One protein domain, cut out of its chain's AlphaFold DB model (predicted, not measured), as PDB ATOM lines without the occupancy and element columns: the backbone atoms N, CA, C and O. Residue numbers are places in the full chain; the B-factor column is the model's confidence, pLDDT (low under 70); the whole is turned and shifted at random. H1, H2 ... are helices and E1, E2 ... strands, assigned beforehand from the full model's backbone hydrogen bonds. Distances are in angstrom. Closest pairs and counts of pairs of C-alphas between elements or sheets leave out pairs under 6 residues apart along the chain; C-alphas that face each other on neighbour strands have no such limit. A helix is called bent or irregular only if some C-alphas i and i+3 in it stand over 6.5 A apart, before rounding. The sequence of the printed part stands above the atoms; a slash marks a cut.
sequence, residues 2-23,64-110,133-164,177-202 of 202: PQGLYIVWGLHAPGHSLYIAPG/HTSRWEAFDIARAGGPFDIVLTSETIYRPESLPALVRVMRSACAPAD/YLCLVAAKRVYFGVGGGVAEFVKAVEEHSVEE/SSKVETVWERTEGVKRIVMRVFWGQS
ATOM      1  N   PRO A   2     107.622  94.815  84.750       34.88
ATOM      2  CA  PRO A   2     107.365  93.662  83.886       34.88
ATOM      3  C   PRO A   2     108.397  93.639  82.752       34.88
ATOM      4  O   PRO A   2     108.529  94.627  82.022       34.88
ATOM      5  N   GLN A   3     109.158  92.548  82.650       37.72
ATOM      6  CA  GLN A   3     110.095  92.337  81.550       37.72
ATOM      7  C   GLN A   3     109.290  91.860  80.329       37.72
ATOM      8  O   GLN A   3     108.262  91.202  80.455       37.72
ATOM      9  N   GLY A   4     109.641  92.381  79.155       42.56
ATOM     10  CA  GLY A   4     108.747  92.442  77.997       42.56
ATOM     11  C   GLY A   4     108.367  91.091  77.383       42.56
ATOM     12  O   GLY A   4     109.040  90.082  77.550       42.56
ATOM     13  N   LEU A   5     107.282  91.112  76.606       39.78
ATOM     14  CA  LEU A   5     106.883  90.050  75.684       39.78
ATOM     15  C   LEU A   5     107.721  90.147  74.402       39.78
ATOM     16  O   LEU A   5     107.664  91.177  73.723       39.78
ATOM     17  N   TYR A   6     108.423  89.074  74.027       48.28
ATOM     18  CA  TYR A   6     109.211  89.037  72.791       48.28
ATOM     19  C   TYR A   6     108.696  87.955  71.838       48.28
ATOM     20  O   TYR A   6     108.660  86.768  72.161       48.28
ATOM     21  N   ILE A   7     108.282  88.398  70.646       44.72
ATOM     22  CA  ILE A   7     107.838  87.543  69.544       44.72
ATOM     23  C   ILE A   7     108.931  87.540  68.481       44.72
ATOM     24  O   ILE A   7     109.248  88.571  67.884       44.72
ATOM     25  N   VAL A   8     109.483  86.361  68.230       47.25
ATOM     26  CA  VAL A   8     110.355  86.080  67.096       47.25
ATOM     27  C   VAL A   8     109.488  85.752  65.882       47.25
ATOM     28  O   VAL A   8     108.774  84.744  65.880       47.25
ATOM     29  N   TRP A   9     109.583  86.569  64.831       42.25
ATOM     30  CA  TRP A   9     108.949  86.298  63.541       42.25
ATOM     31  C   TRP A   9     110.018  85.988  62.485       42.25
ATOM     32  O   TRP A   9     110.871  86.822  62.178       42.25
ATOM     33  N   GLY A  10     109.972  84.783  61.909       36.66
ATOM     34  CA  GLY A  10     110.697  84.458  60.682       36.66
ATOM     35  C   GLY A  10     109.847  84.782  59.452       36.66
ATOM     36  O   GLY A  10     108.921  84.041  59.140       36.66
ATOM     37  N   LEU A  11     110.147  85.871  58.741       33.72
ATOM     38  CA  LEU A  11     109.596  86.128  57.405       33.72
ATOM     39  C   LEU A  11     110.672  85.822  56.361       33.72
ATOM     40  O   LEU A  11     111.798  86.309  56.435       33.72
ATOM     41  N   HIS A  12     110.327  84.957  55.410       34.19
ATOM     42  CA  HIS A  12     111.203  84.545  54.323       34.19
ATOM     43  C   HIS A  12     111.255  85.651  53.260       34.19
ATOM     44  O   HIS A  12     110.369  85.745  52.417       34.19
ATOM     45  N   ALA A  13     112.298  86.476  53.304       30.44
ATOM     46  CA  ALA A  13     112.764  87.251  52.161       30.44
ATOM     47  C   ALA A  13     114.246  86.904  51.911       30.44
ATOM     48  O   ALA A  13     114.986  86.673  52.874       30.44
ATOM     49  N   PRO A  14     114.698  86.817  50.648       25.50
ATOM     50  CA  PRO A  14     116.106  86.601  50.336       25.50
ATOM     51  C   PRO A  14     116.904  87.832  50.792       25.50
ATOM     52  O   PRO A  14     116.760  88.918  50.242       25.50
ATOM     53  N   GLY A  15     117.696  87.661  51.853       29.88
ATOM     54  CA  GLY A  15     118.324  88.757  52.597       29.88
ATOM     55  C   GLY A  15     117.991  88.637  54.082       29.88
ATOM     56  O   GLY A  15     117.011  89.191  54.565       29.88
ATOM     57  N   HIS A  16     118.786  87.842  54.795       33.84
ATOM     58  CA  HIS A  16     118.555  87.443  56.181       33.84
ATOM     59  C   HIS A  16     118.332  88.644  57.112       33.84
ATOM     60  O   HIS A  16     119.252  89.413  57.381       33.84
ATOM     61  N   SER A  17     117.125  88.770  57.658       29.91
ATOM     62  CA  SER A  17     116.844  89.637  58.801       29.91
ATOM     63  C   SER A  17     115.843  88.956  59.724       29.91
ATOM     64  O   SER A  17     114.730  88.615  59.332       29.91
ATOM     65  N   LEU A  18     116.291  88.718  60.955       36.84
ATOM     66  CA  LEU A  18     115.457  88.341  62.085       36.84
ATOM     67  C   LEU A  18     114.657  89.575  62.510       36.84
ATOM     68  O   LEU A  18     115.242  90.623  62.777       36.84
ATOM     69  N   TYR A  19     113.333  89.452  62.578       36.41
ATOM     70  CA  TYR A  19     112.468  90.511  63.083       36.41
ATOM     71  C   TYR A  19     111.948  90.112  64.459       36.41
ATOM     72  O   TYR A  19     111.063  89.266  64.599       36.41
ATOM     73  N   ILE A  20     112.504  90.750  65.487       40.19
ATOM     74  CA  ILE A  20     111.901  90.768  66.818       40.19
ATOM     75  C   ILE A  20     110.925  91.934  66.823       40.19
ATOM     76  O   ILE A  20     111.313  93.098  66.977       40.19
ATOM     77  N   ALA A  21     109.664  91.621  66.546       34.50
ATOM     78  CA  ALA A  21     108.625  92.626  66.501       34.50
ATOM     79  C   ALA A  21     108.284  93.049  67.935       34.50
ATOM     80  O   ALA A  21     108.010  92.208  68.794       34.50
ATOM     81  N   PRO A  22     108.222  94.356  68.208       27.89
ATOM     82  CA  PRO A  22     107.410  94.848  69.296       27.89
ATOM     83  C   PRO A  22     105.994  94.299  69.218       27.89
ATOM     84  O   PRO A  22     105.413  94.319  68.133       27.89
ATOM     85  N   GLY A  23     105.393  93.940  70.354       36.22
ATOM     86  CA  GLY A  23     103.946  93.736  70.425       36.22
ATOM     87  C   GLY A  23     103.208  94.867  69.693       36.22
ATOM     88  O   GLY A  23     103.340  96.044  70.049       36.22
ATOM     89  N   HIS A  64     116.425  93.657  66.833       51.84
ATOM     90  CA  HIS A  64     117.717  92.991  66.727       51.84
ATOM     91  C   HIS A  64     117.747  92.211  65.421       51.84
ATOM     92  O   HIS A  64     116.894  91.356  65.199       51.84
ATOM     93  N   THR A  65     118.734  92.499  64.578       57.69
ATOM     94  CA  THR A  65     118.997  91.770  63.338       57.69
ATOM     95  C   THR A  65     120.295  90.985  63.507       57.69
ATOM     96  O   THR A  65     121.394  91.529  63.444       57.69
ATOM     97  N   SER A  66     120.188  89.686  63.766       59.97
ATOM     98  CA  SER A  66     121.342  88.786  63.785       59.97
ATOM     99  C   SER A  66     120.923  87.377  63.379       59.97
ATOM    100  O   SER A  66     119.733  87.074  63.268       59.97
ATOM    101  N   ARG A  67     121.911  86.510  63.157       79.25
ATOM    102  CA  ARG A  67     121.682  85.062  63.153       79.25
ATOM    103  C   ARG A  67     121.528  84.558  64.595       79.25
ATOM    104  O   ARG A  67     121.922  85.267  65.526       79.25
ATOM    105  N   TRP A  68     120.992  83.351  64.776       81.38
ATOM    106  CA  TRP A  68     120.857  82.727  66.100       81.38
ATOM    107  C   TRP A  68     122.209  82.537  66.791       81.38
ATOM    108  O   TRP A  68     122.309  82.639  68.010       81.38
ATOM    109  N   GLU A  69     123.272  82.333  66.014       82.19
ATOM    110  CA  GLU A  69     124.627  82.130  66.527       82.19
ATOM    111  C   GLU A  69     125.194  83.361  67.232       82.19
ATOM    112  O   GLU A  69     125.974  83.223  68.166       82.19
ATOM    113  N   ALA A  70     124.778  84.550  66.804       78.00
ATOM    114  CA  ALA A  70     125.275  85.826  67.308       78.00
ATOM    115  C   ALA A  70     124.239  86.572  68.166       78.00
ATOM    116  O   ALA A  70     124.411  87.761  68.442       78.00
ATOM    117  N   PHE A  71     123.127  85.920  68.524       80.25
ATOM    118  CA  PHE A  71     122.072  86.563  69.297       80.25
ATOM    119  C   PHE A  71     122.451  86.629  70.781       80.25
ATOM    120  O   PHE A  71     122.580  85.607  71.449       80.25
ATOM    121  N   ASP A  72     122.605  87.850  71.287       81.56
ATOM    122  CA  ASP A  72     122.966  88.131  72.675       81.56
ATOM    123  C   ASP A  72     121.705  88.430  73.504       81.56
ATOM    124  O   ASP A  72     121.085  89.492  73.366       81.56
ATOM    125  N   ILE A  73     121.330  87.479  74.367       82.62
ATOM    126  CA  ILE A  73     120.173  87.581  75.271       82.62
ATOM    127  C   ILE A  73     120.311  88.767  76.228       82.62
ATOM    128  O   ILE A  73     119.341  89.500  76.437       82.62
ATOM    129  N   ALA A  74     121.503  88.982  76.789       81.31
ATOM    130  CA  ALA A  74     121.737  90.036  77.766       81.31
ATOM    131  C   ALA A  74     121.579  91.411  77.109       81.31
ATOM    132  O   ALA A  74     120.886  92.286  77.635       81.31
ATOM    133  N   ARG A  75     122.123  91.582  75.897       77.50
ATOM    134  CA  ARG A  75     121.938  92.819  75.120       77.50
ATOM    135  C   ARG A  75     120.478  93.053  74.722       77.50
ATOM    136  O   ARG A  75     120.043  94.205  74.653       77.50
ATOM    137  N   ALA A  76     119.721  91.980  74.495       75.38
ATOM    138  CA  ALA A  76     118.290  92.043  74.207       75.38
ATOM    139  C   ALA A  76     117.421  92.374  75.439       75.38
ATOM    140  O   ALA A  76     116.241  92.699  75.274       75.38
ATOM    141  N   GLY A  77     118.007  92.369  76.642       75.88
ATOM    142  CA  GLY A  77     117.323  92.649  77.903       75.88
ATOM    143  C   GLY A  77     116.636  91.428  78.515       75.88
ATOM    144  O   GLY A  77     115.661  91.611  79.237       75.88
ATOM    145  N   GLY A  78     117.097  90.221  78.178       75.31
ATOM    146  CA  GLY A  78     116.656  88.980  78.812       75.31
ATOM    147  C   GLY A  78     117.364  88.713  80.148       75.31
ATOM    148  O   GLY A  78     118.276  89.461  80.518       75.31
ATOM    149  N   PRO A  79     116.986  87.643  80.869       83.19
ATOM    150  CA  PRO A  79     116.037  86.576  80.501       83.19
ATOM    151  C   PRO A  79     114.580  87.047  80.380       83.19
ATOM    152  O   PRO A  79     114.225  88.117  80.862       83.19
ATOM    153  N   PHE A  80     113.727  86.255  79.729       81.62
ATOM    154  CA  PHE A  80     112.340  86.619  79.434       81.62
ATOM    155  C   PHE A  80     111.339  85.701  80.136       81.62
ATOM    156  O   PHE A  80     111.488  84.480  80.139       81.62
ATOM    157  N   ASP A  81     110.251  86.292  80.635       81.62
ATOM    158  CA  ASP A  81     109.118  85.547  81.194       81.62
ATOM    159  C   ASP A  81     108.351  84.776  80.104       81.62
ATOM    160  O   ASP A  81     107.792  83.710  80.355       81.62
ATOM    161  N   ILE A  82     108.309  85.315  78.878       84.12
ATOM    162  CA  ILE A  82     107.609  84.718  77.736       84.12
ATOM    163  C   ILE A  82     108.492  84.785  76.485       84.12
ATOM    164  O   ILE A  82     108.862  85.868  76.028       84.12
ATOM    165  N   VAL A  83     108.751  83.621  75.887       87.12
ATOM    166  CA  VAL A  83     109.474  83.451  74.620       87.12
ATOM    167  C   VAL A  83     108.516  82.867  73.591       87.12
ATOM    168  O   VAL A  83     108.037  81.748  73.755       87.12
ATOM    169  N   LEU A  84     108.237  83.606  72.517       88.25
ATOM    170  CA  LEU A  84     107.368  83.144  71.433       88.25
ATOM    171  C   LEU A  84     108.148  83.083  70.126       88.25
ATOM    172  O   LEU A  84     108.795  84.057  69.744       88.25
ATOM    173  N   THR A  85     108.030  81.977  69.398       89.19
ATOM    174  CA  THR A  85     108.549  81.870  68.029       89.19
ATOM    175  C   THR A  85     107.481  81.311  67.095       89.19
ATOM    176  O   THR A  85     106.635  80.509  67.500       89.19
ATOM    177  N   SER A  86     107.492  81.751  65.838       90.94
ATOM    178  CA  SER A  86     106.606  81.215  64.809       90.94
ATOM    179  C   SER A  86     107.368  80.950  63.517       90.94
ATOM    180  O   SER A  86     108.093  81.820  63.037       90.94
ATOM    181  N   GLU A  87     107.177  79.751  62.962       89.88
ATOM    182  CA  GLU A  87     107.721  79.327  61.668       89.88
ATOM    183  C   GLU A  87     109.258  79.441  61.610       89.88
ATOM    184  O   GLU A  87     109.826  79.920  60.633       89.88
ATOM    185  N   THR A  88     109.950  79.018  62.673       90.38
ATOM    186  CA  THR A  88     111.418  79.126  62.826       90.38
ATOM    187  C   THR A  88     112.166  77.797  62.714       90.38
ATOM    188  O   THR A  88     113.382  77.808  62.539       90.38
ATOM    189  N   ILE A  89     111.460  76.665  62.761       93.25
ATOM    190  CA  ILE A  89     112.049  75.312  62.838       93.25
ATOM    191  C   ILE A  89     112.189  74.608  61.477       93.25
ATOM    192  O   ILE A  89     112.368  73.398  61.395       93.25
ATOM    193  N   TYR A  90     112.068  75.353  60.382       91.12
ATOM    194  CA  TYR A  90     112.059  74.796  59.027       91.12
ATOM    195  C   TYR A  90     113.455  74.465  58.478       91.12
ATOM    196  O   TYR A  90     113.542  73.801  57.451       91.12
ATOM    197  N   ARG A  91     114.530  74.926  59.132       90.50
ATOM    198  CA  ARG A  91     115.928  74.632  58.772       90.50
ATOM    199  C   ARG A  91     116.601  73.822  59.884       90.50
ATOM    200  O   ARG A  91     116.937  74.428  60.906       90.50
ATOM    201  N   PRO A  92     116.816  72.508  59.703       91.25
ATOM    202  CA  PRO A  92     117.488  71.662  60.688       91.25
ATOM    203  C   PRO A  92     118.844  72.215  61.150       91.25
ATOM    204  O   PRO A  92     119.160  72.177  62.335       91.25
ATOM    205  N   GLU A  93     119.608  72.826  60.243       89.88
ATOM    206  CA  GLU A  93     120.961  73.339  60.507       89.88
ATOM    207  C   GLU A  93     120.963  74.521  61.485       89.88
ATOM    208  O   GLU A  93     121.965  74.798  62.135       89.88
ATOM    209  N   SER A  94     119.840  75.238  61.587       89.88
ATOM    210  CA  SER A  94     119.679  76.377  62.497       89.88
ATOM    211  C   SER A  94     119.152  75.973  63.876       89.88
ATOM    212  O   SER A  94     119.131  76.809  64.782       89.88
ATOM    213  N   LEU A  95     118.702  74.723  64.050       92.50
ATOM    214  CA  LEU A  95     118.067  74.271  65.289       92.50
ATOM    215  C   LEU A  95     118.999  74.331  66.504       92.50
ATOM    216  O   LEU A  95     118.542  74.855  67.517       92.50
ATOM    217  N   PRO A  96     120.284  73.915  66.442       92.25
ATOM    218  CA  PRO A  96     121.160  73.982  67.614       92.25
ATOM    219  C   PRO A  96     121.309  75.411  68.151       92.25
ATOM    220  O   PRO A  96     121.167  75.667  69.345       92.25
ATOM    221  N   ALA A  97     121.519  76.380  67.256       89.19
ATOM    222  CA  ALA A  97     121.648  77.778  67.641       89.19
ATOM    223  C   ALA A  97     120.325  78.365  68.166       89.19
ATOM    224  O   ALA A  97     120.341  79.114  69.143       89.19
ATOM    225  N   LEU A  98     119.187  78.012  67.556       90.81
ATOM    226  CA  LEU A  98     117.859  78.420  68.024       90.81
ATOM    227  C   LEU A  98     117.551  77.860  69.422       90.81
ATOM    228  O   LEU A  98     117.112  78.610  70.291       90.81
ATOM    229  N   VAL A  99     117.805  76.568  69.646       92.88
ATOM    230  CA  VAL A  99     117.597  75.877  70.930       92.88
ATOM    231  C   VAL A  99     118.424  76.533  72.030       92.88
ATOM    232  O   VAL A  99     117.864  76.892  73.066       92.88
ATOM    233  N   ARG A 100     119.714  76.798  71.778       90.44
ATOM    234  CA  ARG A 100     120.579  77.522  72.720       90.44
ATOM    235  C   ARG A 100     120.005  78.892  73.078       90.44
ATOM    236  O   ARG A 100     119.881  79.213  74.254       90.44
ATOM    237  N   VAL A 101     119.610  79.685  72.077       89.50
ATOM    238  CA  VAL A 101     119.013  81.014  72.294       89.50
ATOM    239  C   VAL A 101     117.740  80.914  73.129       89.50
ATOM    240  O   VAL A 101     117.579  81.672  74.082       89.50
ATOM    241  N   MET A 102     116.843  79.980  72.812       90.75
ATOM    242  CA  MET A 102     115.598  79.794  73.559       90.75
ATOM    243  C   MET A 102     115.847  79.331  74.998       90.75
ATOM    244  O   MET A 102     115.165  79.810  75.903       90.75
ATOM    245  N   ARG A 103     116.830  78.453  75.228       90.00
ATOM    246  CA  ARG A 103     117.237  78.024  76.571       90.00
ATOM    247  C   ARG A 103     117.796  79.195  77.374       90.00
ATOM    248  O   ARG A 103     117.278  79.488  78.447       90.00
ATOM    249  N   SER A 104     118.778  79.916  76.835       86.44
ATOM    250  CA  SER A 104     119.373  81.089  77.495       86.44
ATOM    251  C   SER A 104     118.353  82.205  77.744       86.44
ATOM    252  O   SER A 104     118.430  82.900  78.749       86.44
ATOM    253  N   ALA A 105     117.371  82.362  76.854       87.44
ATOM    254  CA  ALA A 105     116.260  83.292  77.026       87.44
ATOM    255  C   ALA A 105     115.337  82.926  78.201       87.44
ATOM    256  O   ALA A 105     114.710  83.816  78.764       87.44
ATOM    257  N   CYS A 106     115.243  81.642  78.555       86.44
ATOM    258  CA  CYS A 106     114.384  81.133  79.626       86.44
ATOM    259  C   CYS A 106     115.128  80.927  80.959       86.44
ATOM    260  O   CYS A 106     114.487  80.832  82.004       86.44
ATOM    261  N   ALA A 107     116.461  80.830  80.934       80.44
ATOM    262  CA  ALA A 107     117.296  80.646  82.117       80.44
ATOM    263  C   ALA A 107     117.388  81.962  82.899       80.44
ATOM    264  O   ALA A 107     117.904  82.944  82.363       80.44
ATOM    265  N   PRO A 108     116.901  82.040  84.148       64.06
ATOM    266  CA  PRO A 108     116.917  83.310  84.844       64.06
ATOM    267  C   PRO A 108     118.358  83.604  85.261       64.06
ATOM    268  O   PRO A 108     119.005  82.741  85.845       64.06
ATOM    269  N   ALA A 109     118.867  84.792  84.925       56.22
ATOM    270  CA  ALA A 109     120.225  85.194  85.258       56.22
ATOM    271  C   ALA A 109     120.464  84.977  86.759       56.22
ATOM    272  O   ALA A 109     119.670  85.445  87.575       56.22
ATOM    273  N   ASP A 110     121.551  84.298  87.126       51.28
ATOM    274  CA  ASP A 110     121.919  83.981  88.519       51.28
ATOM    275  C   ASP A 110     122.250  85.216  89.387       51.28
ATOM    276  O   ASP A 110     122.804  85.114  90.478       51.28
ATOM    277  N   TYR A 133     108.984  80.283  83.159       83.69
ATOM    278  CA  TYR A 133     108.900  80.924  81.852       83.69
ATOM    279  C   TYR A 133     107.854  80.215  80.967       83.69
ATOM    280  O   TYR A 133     107.568  79.017  81.102       83.69
ATOM    281  N   LEU A 134     107.302  80.947  80.002       87.31
ATOM    282  CA  LEU A 134     106.435  80.398  78.965       87.31
ATOM    283  C   LEU A 134     107.154  80.441  77.616       87.31
ATOM    284  O   LEU A 134     107.227  81.486  76.974       87.31
ATOM    285  N   CYS A 135     107.665  79.293  77.170       92.12
ATOM    286  CA  CYS A 135     108.344  79.156  75.885       92.12
ATOM    287  C   CYS A 135     107.440  78.432  74.880       92.12
ATOM    288  O   CYS A 135     107.181  77.240  75.055       92.12
ATOM    289  N   LEU A 136     106.946  79.136  73.854       94.19
ATOM    290  CA  LEU A 136     106.044  78.585  72.838       94.19
ATOM    291  C   LEU A 136     106.620  78.677  71.421       94.19
ATOM    292  O   LEU A 136     107.171  79.702  71.009       94.19
ATOM    293  N   VAL A 137     106.409  77.615  70.647       95.38
ATOM    294  CA  VAL A 137     106.817  77.496  69.242       95.38
ATOM    295  C   VAL A 137     105.609  77.116  68.400       95.38
ATOM    296  O   VAL A 137     105.062  76.027  68.555       95.38
ATOM    297  N   ALA A 138     105.200  77.994  67.489       95.19
ATOM    298  CA  ALA A 138     104.162  77.710  66.503       95.19
ATOM    299  C   ALA A 138     104.799  77.334  65.159       95.19
ATOM    300  O   ALA A 138     105.545  78.128  64.586       95.19
ATOM    301  N   ALA A 139     104.495  76.158  64.617       94.25
ATOM    302  CA  ALA A 139     105.115  75.680  63.381       94.25
ATOM    303  C   ALA A 139     104.188  74.795  62.541       94.25
ATOM    304  O   ALA A 139     103.163  74.291  63.011       94.25
ATOM    305  N   LYS A 140     104.567  74.573  61.280       93.19
ATOM    306  CA  LYS A 140     104.042  73.446  60.500       93.19
ATOM    307  C   LYS A 140     104.639  72.153  61.040       93.19
ATOM    308  O   LYS A 140     105.792  72.130  61.466       93.19
ATOM    309  N   ARG A 141     103.876  71.062  60.964       93.81
ATOM    310  CA  ARG A 141     104.358  69.738  61.373       93.81
ATOM    311  C   ARG A 141     105.571  69.296  60.548       93.81
ATOM    312  O   ARG A 141     106.498  68.725  61.108       93.81
ATOM    313  N   VAL A 142     105.549  69.579  59.242       93.56
ATOM    314  CA  VAL A 142     106.607  69.244  58.275       93.56
ATOM    315  C   VAL A 142     106.767  70.389  57.271       93.56
ATOM    316  O   VAL A 142     105.767  70.947  56.802       93.56
ATOM    317  N   TYR A 143     108.011  70.711  56.910       91.12
ATOM    318  CA  TYR A 143     108.358  71.637  55.830       91.12
ATOM    319  C   TYR A 143     108.954  70.870  54.643       91.12
ATOM    320  O   TYR A 143     110.119  70.476  54.645       91.12
ATOM    321  N   PHE A 144     108.148  70.668  53.597       88.19
ATOM    322  CA  PHE A 144     108.594  69.988  52.378       88.19
ATOM    323  C   PHE A 144     109.739  70.749  51.686       88.19
ATOM    324  O   PHE A 144     109.715  71.975  51.599       88.19
ATOM    325  N   GLY A 145     110.734  70.010  51.186       89.19
ATOM    326  CA  GLY A 145     111.874  70.532  50.418       89.19
ATOM    327  C   GLY A 145     113.085  70.984  51.244       89.19
ATOM    328  O   GLY A 145     114.201  70.895  50.750       89.19
ATOM    329  N   VAL A 146     112.887  71.418  52.493       83.06
ATOM    330  CA  VAL A 146     113.974  71.862  53.398       83.06
ATOM    331  C   VAL A 146     114.264  70.880  54.537       83.06
ATOM    332  O   VAL A 146     115.248  71.043  55.244       83.06
ATOM    333  N   GLY A 147     113.420  69.859  54.721       82.25
ATOM    334  CA  GLY A 147     113.670  68.756  55.655       82.25
ATOM    335  C   GLY A 147     113.508  69.094  57.141       82.25
ATOM    336  O   GLY A 147     113.764  68.237  57.972       82.25
ATOM    337  N   GLY A 148     113.091  70.315  57.490       89.69
ATOM    338  CA  GLY A 148     112.761  70.689  58.865       89.69
ATOM    339  C   GLY A 148     111.314  70.388  59.251       89.69
ATOM    340  O   GLY A 148     110.441  70.152  58.406       89.69
ATOM    341  N   GLY A 149     111.033  70.478  60.544       92.50
ATOM    342  CA  GLY A 149     109.739  70.107  61.092       92.50
ATOM    343  C   GLY A 149     109.765  69.949  62.602       92.50
ATOM    344  O   GLY A 149     110.737  70.268  63.290       92.50
ATOM    345  N   VAL A 150     108.634  69.481  63.122       95.75
ATOM    346  CA  VAL A 150     108.438  69.273  64.559       95.75
ATOM    347  C   VAL A 150     109.326  68.146  65.085       95.75
ATOM    348  O   VAL A 150     109.866  68.277  66.176       95.75
ATOM    349  N   ALA A 151     109.515  67.070  64.316       95.75
ATOM    350  CA  ALA A 151     110.315  65.927  64.753       95.75
ATOM    351  C   ALA A 151     111.788  66.311  64.959       95.75
ATOM    352  O   ALA A 151     112.379  65.989  65.989       95.75
ATOM    353  N   GLU A 152     112.354  67.062  64.016       95.50
ATOM    354  CA  GLU A 152     113.732  67.549  64.055       95.50
ATOM    355  C   GLU A 152     113.934  68.535  65.212       95.50
ATOM    356  O   GLU A 152     114.949  68.483  65.903       95.50
ATOM    357  N   PHE A 153     112.947  69.402  65.461       96.12
ATOM    358  CA  PHE A 153     112.980  70.335  66.586       96.12
ATOM    359  C   PHE A 153     112.932  69.636  67.947       96.12
ATOM    360  O   PHE A 153     113.739  69.964  68.815       96.12
ATOM    361  N   VAL A 154     112.018  68.677  68.139       96.12
ATOM    362  CA  VAL A 154     111.911  67.907  69.392       96.12
ATOM    363  C   VAL A 154     113.228  67.198  69.682       96.12
ATOM    364  O   VAL A 154     113.783  67.365  70.766       96.12
ATOM    365  N   LYS A 155     113.777  66.514  68.673       94.94
ATOM    366  CA  LYS A 155     115.080  65.855  68.764       94.94
ATOM    367  C   LYS A 155     116.183  66.833  69.190       94.94
ATOM    368  O   LYS A 155     116.908  66.552  70.137       94.94
ATOM    369  N   ALA A 156     116.267  68.004  68.553       93.94
ATOM    370  CA  ALA A 156     117.279  69.008  68.882       93.94
ATOM    371  C   ALA A 156     117.152  69.553  70.321       93.94
ATOM    372  O   ALA A 156     118.166  69.823  70.962       93.94
ATOM    373  N   VAL A 157     115.932  69.716  70.845       93.56
ATOM    374  CA  VAL A 157     115.705  70.142  72.241       93.56
ATOM    375  C   VAL A 157     116.174  69.072  73.231       93.56
ATOM    376  O   VAL A 157     116.807  69.398  74.238       93.56
ATOM    377  N   GLU A 158     115.862  67.809  72.954       90.75
ATOM    378  CA  GLU A 158     116.199  66.679  73.821       90.75
ATOM    379  C   GLU A 158     117.715  66.418  73.836       90.75
ATOM    380  O   GLU A 158     118.307  66.348  74.916       90.75
ATOM    381  N   GLU A 159     118.368  66.389  72.667       88.69
ATOM    382  CA  GLU A 159     119.816  66.150  72.519       88.69
ATOM    383  C   GLU A 159     120.676  67.241  73.172       88.69
ATOM    384  O   GLU A 159     121.669  66.936  73.833       88.69
ATOM    385  N   HIS A 160     120.254  68.506  73.097       78.69
ATOM    386  CA  HIS A 160     120.978  69.619  73.724       78.69
ATOM    387  C   HIS A 160     120.997  69.520  75.267       78.69
ATOM    388  O   HIS A 160     121.651  70.312  75.943       78.69
ATOM    389  N   SER A 161     120.259  68.585  75.875       66.31
ATOM    390  CA  SER A 161     120.337  68.299  77.320       66.31
ATOM    391  C   SER A 161     121.523  67.402  77.692       66.31
ATOM    392  O   SER A 161     121.892  67.348  78.859       66.31
ATOM    393  N   VAL A 162     122.104  66.685  76.725       59.47
ATOM    394  CA  VAL A 162     123.125  65.651  76.968       59.47
ATOM    395  C   VAL A 162     124.546  66.204  76.818       59.47
ATOM    396  O   VAL A 162     125.460  65.752  77.504       59.47
ATOM    397  N   GLU A 163     124.745  67.207  75.961       56.06
ATOM    398  CA  GLU A 163     126.084  67.708  75.614       56.06
ATOM    399  C   GLU A 163     126.752  68.551  76.719       56.06
ATOM    400  O   GLU A 163     127.976  68.545  76.830       56.06
ATOM    401  N   GLU A 164     125.987  69.227  77.583       53.94
ATOM    402  CA  GLU A 164     126.539  70.095  78.646       53.94
ATOM    403  C   GLU A 164     127.005  69.320  79.899       53.94
ATOM    404  O   GLU A 164     127.578  69.908  80.812       53.94
ATOM    405  N   SER A 177     115.872  66.472  82.200       80.75
ATOM    406  CA  SER A 177     115.857  66.447  80.739       80.75
ATOM    407  C   SER A 177     114.984  67.575  80.190       80.75
ATOM    408  O   SER A 177     113.874  67.791  80.686       80.75
ATOM    409  N   SER A 178     115.428  68.252  79.129       89.25
ATOM    410  CA  SER A 178     114.539  69.147  78.376       89.25
ATOM    411  C   SER A 178     113.407  68.345  77.722       89.25
ATOM    412  O   SER A 178     113.609  67.205  77.310       89.25
ATOM    413  N   LYS A 179     112.213  68.936  77.625       91.62
ATOM    414  CA  LYS A 179     110.994  68.300  77.105       91.62
ATOM    415  C   LYS A 179     110.212  69.267  76.222       91.62
ATOM    416  O   LYS A 179     110.139  70.462  76.506       91.62
ATOM    417  N   VAL A 180     109.551  68.736  75.199       94.75
ATOM    418  CA  VAL A 180     108.593  69.477  74.368       94.75
ATOM    419  C   VAL A 180     107.200  68.867  74.520       94.75
ATOM    420  O   VAL A 180     107.032  67.652  74.471       94.75
ATOM    421  N   GLU A 181     106.187  69.707  74.712       95.25
ATOM    422  CA  GLU A 181     104.784  69.307  74.831       95.25
ATOM    423  C   GLU A 181     103.941  69.993  73.756       95.25
ATOM    424  O   GLU A 181     104.012  71.206  73.581       95.25
ATOM    425  N   THR A 182     103.097  69.245  73.048       96.12
ATOM    426  CA  THR A 182     102.095  69.840  72.156       96.12
ATOM    427  C   THR A 182     100.958  70.427  72.984       96.12
ATOM    428  O   THR A 182     100.252  69.690  73.663       96.12
ATOM    429  N   VAL A 183     100.737  71.739  72.879       95.50
ATOM    430  CA  VAL A 183      99.637  72.431  73.577       95.50
ATOM    431  C   VAL A 183      98.444  72.719  72.666       95.50
ATOM    432  O   VAL A 183      97.343  72.967  73.150       95.50
ATOM    433  N   TRP A 184      98.643  72.690  71.345       96.12
ATOM    434  CA  TRP A 184      97.572  72.840  70.360       96.12
ATOM    435  C   TRP A 184      97.973  72.241  69.007       96.12
ATOM    436  O   TRP A 184      99.120  72.378  68.582       96.12
ATOM    437  N   GLU A 185      97.026  71.634  68.294       95.38
ATOM    438  CA  GLU A 185      97.213  71.134  66.928       95.38
ATOM    439  C   GLU A 185      95.995  71.490  66.063       95.38
ATOM    440  O   GLU A 185      94.848  71.369  66.489       95.38
ATOM    441  N   ARG A 186      96.255  71.886  64.815       93.25
ATOM    442  CA  ARG A 186      95.265  71.954  63.737       93.25
ATOM    443  C   ARG A 186      95.616  70.935  62.672       93.25
ATOM    444  O   ARG A 186      96.725  70.943  62.137       93.25
ATOM    445  N   THR A 187      94.642  70.098  62.338       92.50
ATOM    446  CA  THR A 187      94.804  68.957  61.430       92.50
ATOM    447  C   THR A 187      94.285  69.207  60.015       92.50
ATOM    448  O   THR A 187      94.608  68.437  59.115       92.50
ATOM    449  N   GLU A 188      93.527  70.281  59.798       89.50
ATOM    450  CA  GLU A 188      93.023  70.671  58.480       89.50
ATOM    451  C   GLU A 188      94.137  71.207  57.573       89.50
ATOM    452  O   GLU A 188      94.861  72.141  57.931       89.50
ATOM    453  N   GLY A 189      94.232  70.653  56.364       89.44
ATOM    454  CA  GLY A 189      95.248  71.031  55.386       89.44
ATOM    455  C   GLY A 189      96.659  70.676  55.861       89.44
ATOM    456  O   GLY A 189      96.925  69.565  56.315       89.44
ATOM    457  N   VAL A 190      97.595  71.621  55.739       86.62
ATOM    458  CA  VAL A 190      98.949  71.431  56.273       86.62
ATOM    459  C   VAL A 190      98.889  71.522  57.794       86.62
ATOM    460  O   VAL A 190      98.646  72.602  58.334       86.62
ATOM    461  N   LYS A 191      99.144  70.394  58.472       92.19
ATOM    462  CA  LYS A 191      99.102  70.298  59.937       92.19
ATOM    463  C   LYS A 191      99.975  71.365  60.601       92.19
ATOM    464  O   LYS A 191     101.147  71.524  60.241       92.19
ATOM    465  N   ARG A 192      99.416  72.067  61.586       93.56
ATOM    466  CA  ARG A 192     100.079  73.127  62.366       93.56
ATOM    467  C   ARG A 192     100.013  72.794  63.843       93.56
ATOM    468  O   ARG A 192      98.986  72.320  64.310       93.56
ATOM    469  N   ILE A 193     101.097  73.052  64.558       95.69
ATOM    470  CA  ILE A 193     101.258  72.667  65.957       95.69
ATOM    471  C   ILE A 193     101.799  73.870  66.730       95.69
ATOM    472  O   ILE A 193     102.666  74.592  66.231       95.69
ATOM    473  N   VAL A 194     101.279  74.089  67.937       95.94
ATOM    474  CA  VAL A 194     101.910  74.935  68.952       95.94
ATOM    475  C   VAL A 194     102.477  74.019  70.024       95.94
ATOM    476  O   VAL A 194     101.768  73.176  70.577       95.94
ATOM    477  N   MET A 195     103.761  74.191  70.300       97.06
ATOM    478  CA  MET A 195     104.507  73.414  71.278       97.06
ATOM    479  C   MET A 195     104.953  74.308  72.426       97.06
ATOM    480  O   MET A 195     105.316  75.463  72.196       97.06
ATOM    481  N   ARG A 196     104.966  73.766  73.640       94.75
ATOM    482  CA  ARG A 196     105.595  74.342  74.824       94.75
ATOM    483  C   ARG A 196     106.916  73.636  75.088       94.75
ATOM    484  O   ARG A 196     106.974  72.410  75.052       94.75
ATOM    485  N   VAL A 197     107.960  74.410  75.356       93.44
ATOM    486  CA  VAL A 197     109.290  73.881  75.674       93.44
ATOM    487  C   VAL A 197     109.567  74.035  77.163       93.44
ATOM    488  O   VAL A 197     109.336  75.102  77.732       93.44
ATOM    489  N   PHE A 198     110.081  72.968  77.763       90.81
ATOM    490  CA  PHE A 198     110.580  72.910  79.126       90.81
ATOM    491  C   PHE A 198     112.070  72.576  79.082       90.81
ATOM    492  O   PHE A 198     112.484  71.597  78.468       90.81
ATOM    493  N   TRP A 199     112.874  73.388  79.743       88.69
ATOM    494  CA  TRP A 199     114.299  73.195  79.961       88.69
ATOM    495  C   TRP A 199     114.512  72.620  81.359       88.69
ATOM    496  O   TRP A 199     114.031  73.200  82.338       88.69
ATOM    497  N   GLY A 200     115.217  71.492  81.447       78.06
ATOM    498  CA  GLY A 200     115.718  70.987  82.721       78.06
ATOM    499  C   GLY A 200     116.807  71.909  83.276       78.06
ATOM    500  O   GLY A 200     117.571  72.478  82.499       78.06
ATOM    501  N   GLN A 201     116.854  72.111  84.595       62.19
ATOM    502  CA  GLN A 201     117.891  72.935  85.228       62.19
ATOM    503  C   GLN A 201     119.132  72.079  85.490       62.19
ATOM    504  O   GLN A 201     119.052  71.194  86.331       62.19
ATOM    505  N   SER A 202     120.239  72.300  84.773       48.12
ATOM    506  CA  SER A 202     121.509  71.624  85.090       48.12
ATOM    507  C   SER A 202     122.056  72.062  86.442       48.12
ATOM    508  O   SER A 202     122.051  73.296  86.661       48.12
TER     509      SER A 202
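Overview. This is residues 2 to 23, 64 to 110, 133 to 164 and 177 to 202 of the 202 residues of an uncharacterized protein of Fomitopsis rosea (UniProt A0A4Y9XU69). One twisted sheet of six strands forms a wall, with the helices H2 and H3 covering one of its faces and the other face bare; the short helix H1 lies off the sheet. The 127 printed residues hold three named helices and six named strands, along the chain E1 E2 H1 E3 H2 E4 H3 E5 E6, and the mixed sheet runs E2 E1 E3 E4 E6 E5. The class is mixed, helices and strands, with under half of the residues in named elements. The whole is compact, with a radius of gyration of the C-alphas of 14.1 A, and spans 43 by 35 by 27 A.

Arrangement. In the sheet, E3, residues 82 to 86, and E4, residues 134 to 140, are parallel neighbours, with N 83 and O 134 2.8 A apart. E1, residues 6 to 9, is parallel to E3, with N 8 and O 84 2.8 A apart. E2, residues 19 to 21, is an edge strand and forms a hairpin with E1, with N 9 and O 19 3.1 A apart. On the other side of E4 from E3, E6, residues 192 to 198, is antiparallel to E4, with N 195 and O 137 2.8 A apart. E5, residues 179 to 186, is the other edge strand and forms a hairpin with E6, with N 196 and O 181 2.7 A apart; it bends by 53 degrees at residue 183. H2, residues 92 to 106, is on the sheet at a height of 9.7 A, over E4 and along the strands, at 11 degrees to E4 on the local plane. H3, residues 150 to 159, is on the same face at a height of 9.6 A, over E6 and only just over E5, on which 3 of its C-alphas fall. H2 and H3 touch, closest at the C-alphas of Val 99 and Val 157, 6.2 A, at a steep tilt of 60 degrees, the same way. H1, residues 73 to 76, is not on the sheet; it only just touches H2, with 3 pairs of C-alphas within 8 A, the closest being Ile 73 and Ala 105, 6.1 A, and of H2 residues 101 to 105 alone take part. Every O i to N i+4 pair is within hydrogen-bond range in H3, 9 of 11 are in H2, and H1 is too short for such a pair.

Along the chain. E1 begins at C-alpha 6, (109.211, 89.037, 72.791), and E6 ends at C-alpha 198, (110.580, 72.910, 79.126). From first to last C-alpha, E4 measures 19.9 A, E5 21.0 A, E6 19.8 A, H2 21.4 A and H3 14.2 A. H2 is irregular: C-alphas 93 and 96 are 7.1 A apart.

Size, cuts and confidence. The two C-alphas farthest apart are those of Asp 110 and Gly 189, 44.5 A. Three cuts leave out residues 24 to 63, 111 to 132 and 165 to 176, with C-alpha gaps of 14.3 A, 14.9 A and 11.5 A. Of the links that are printed whole, none is long. The mean pLDDT of the printed part is 77.0; 34 residues are under 70, among them residues 2 to 23.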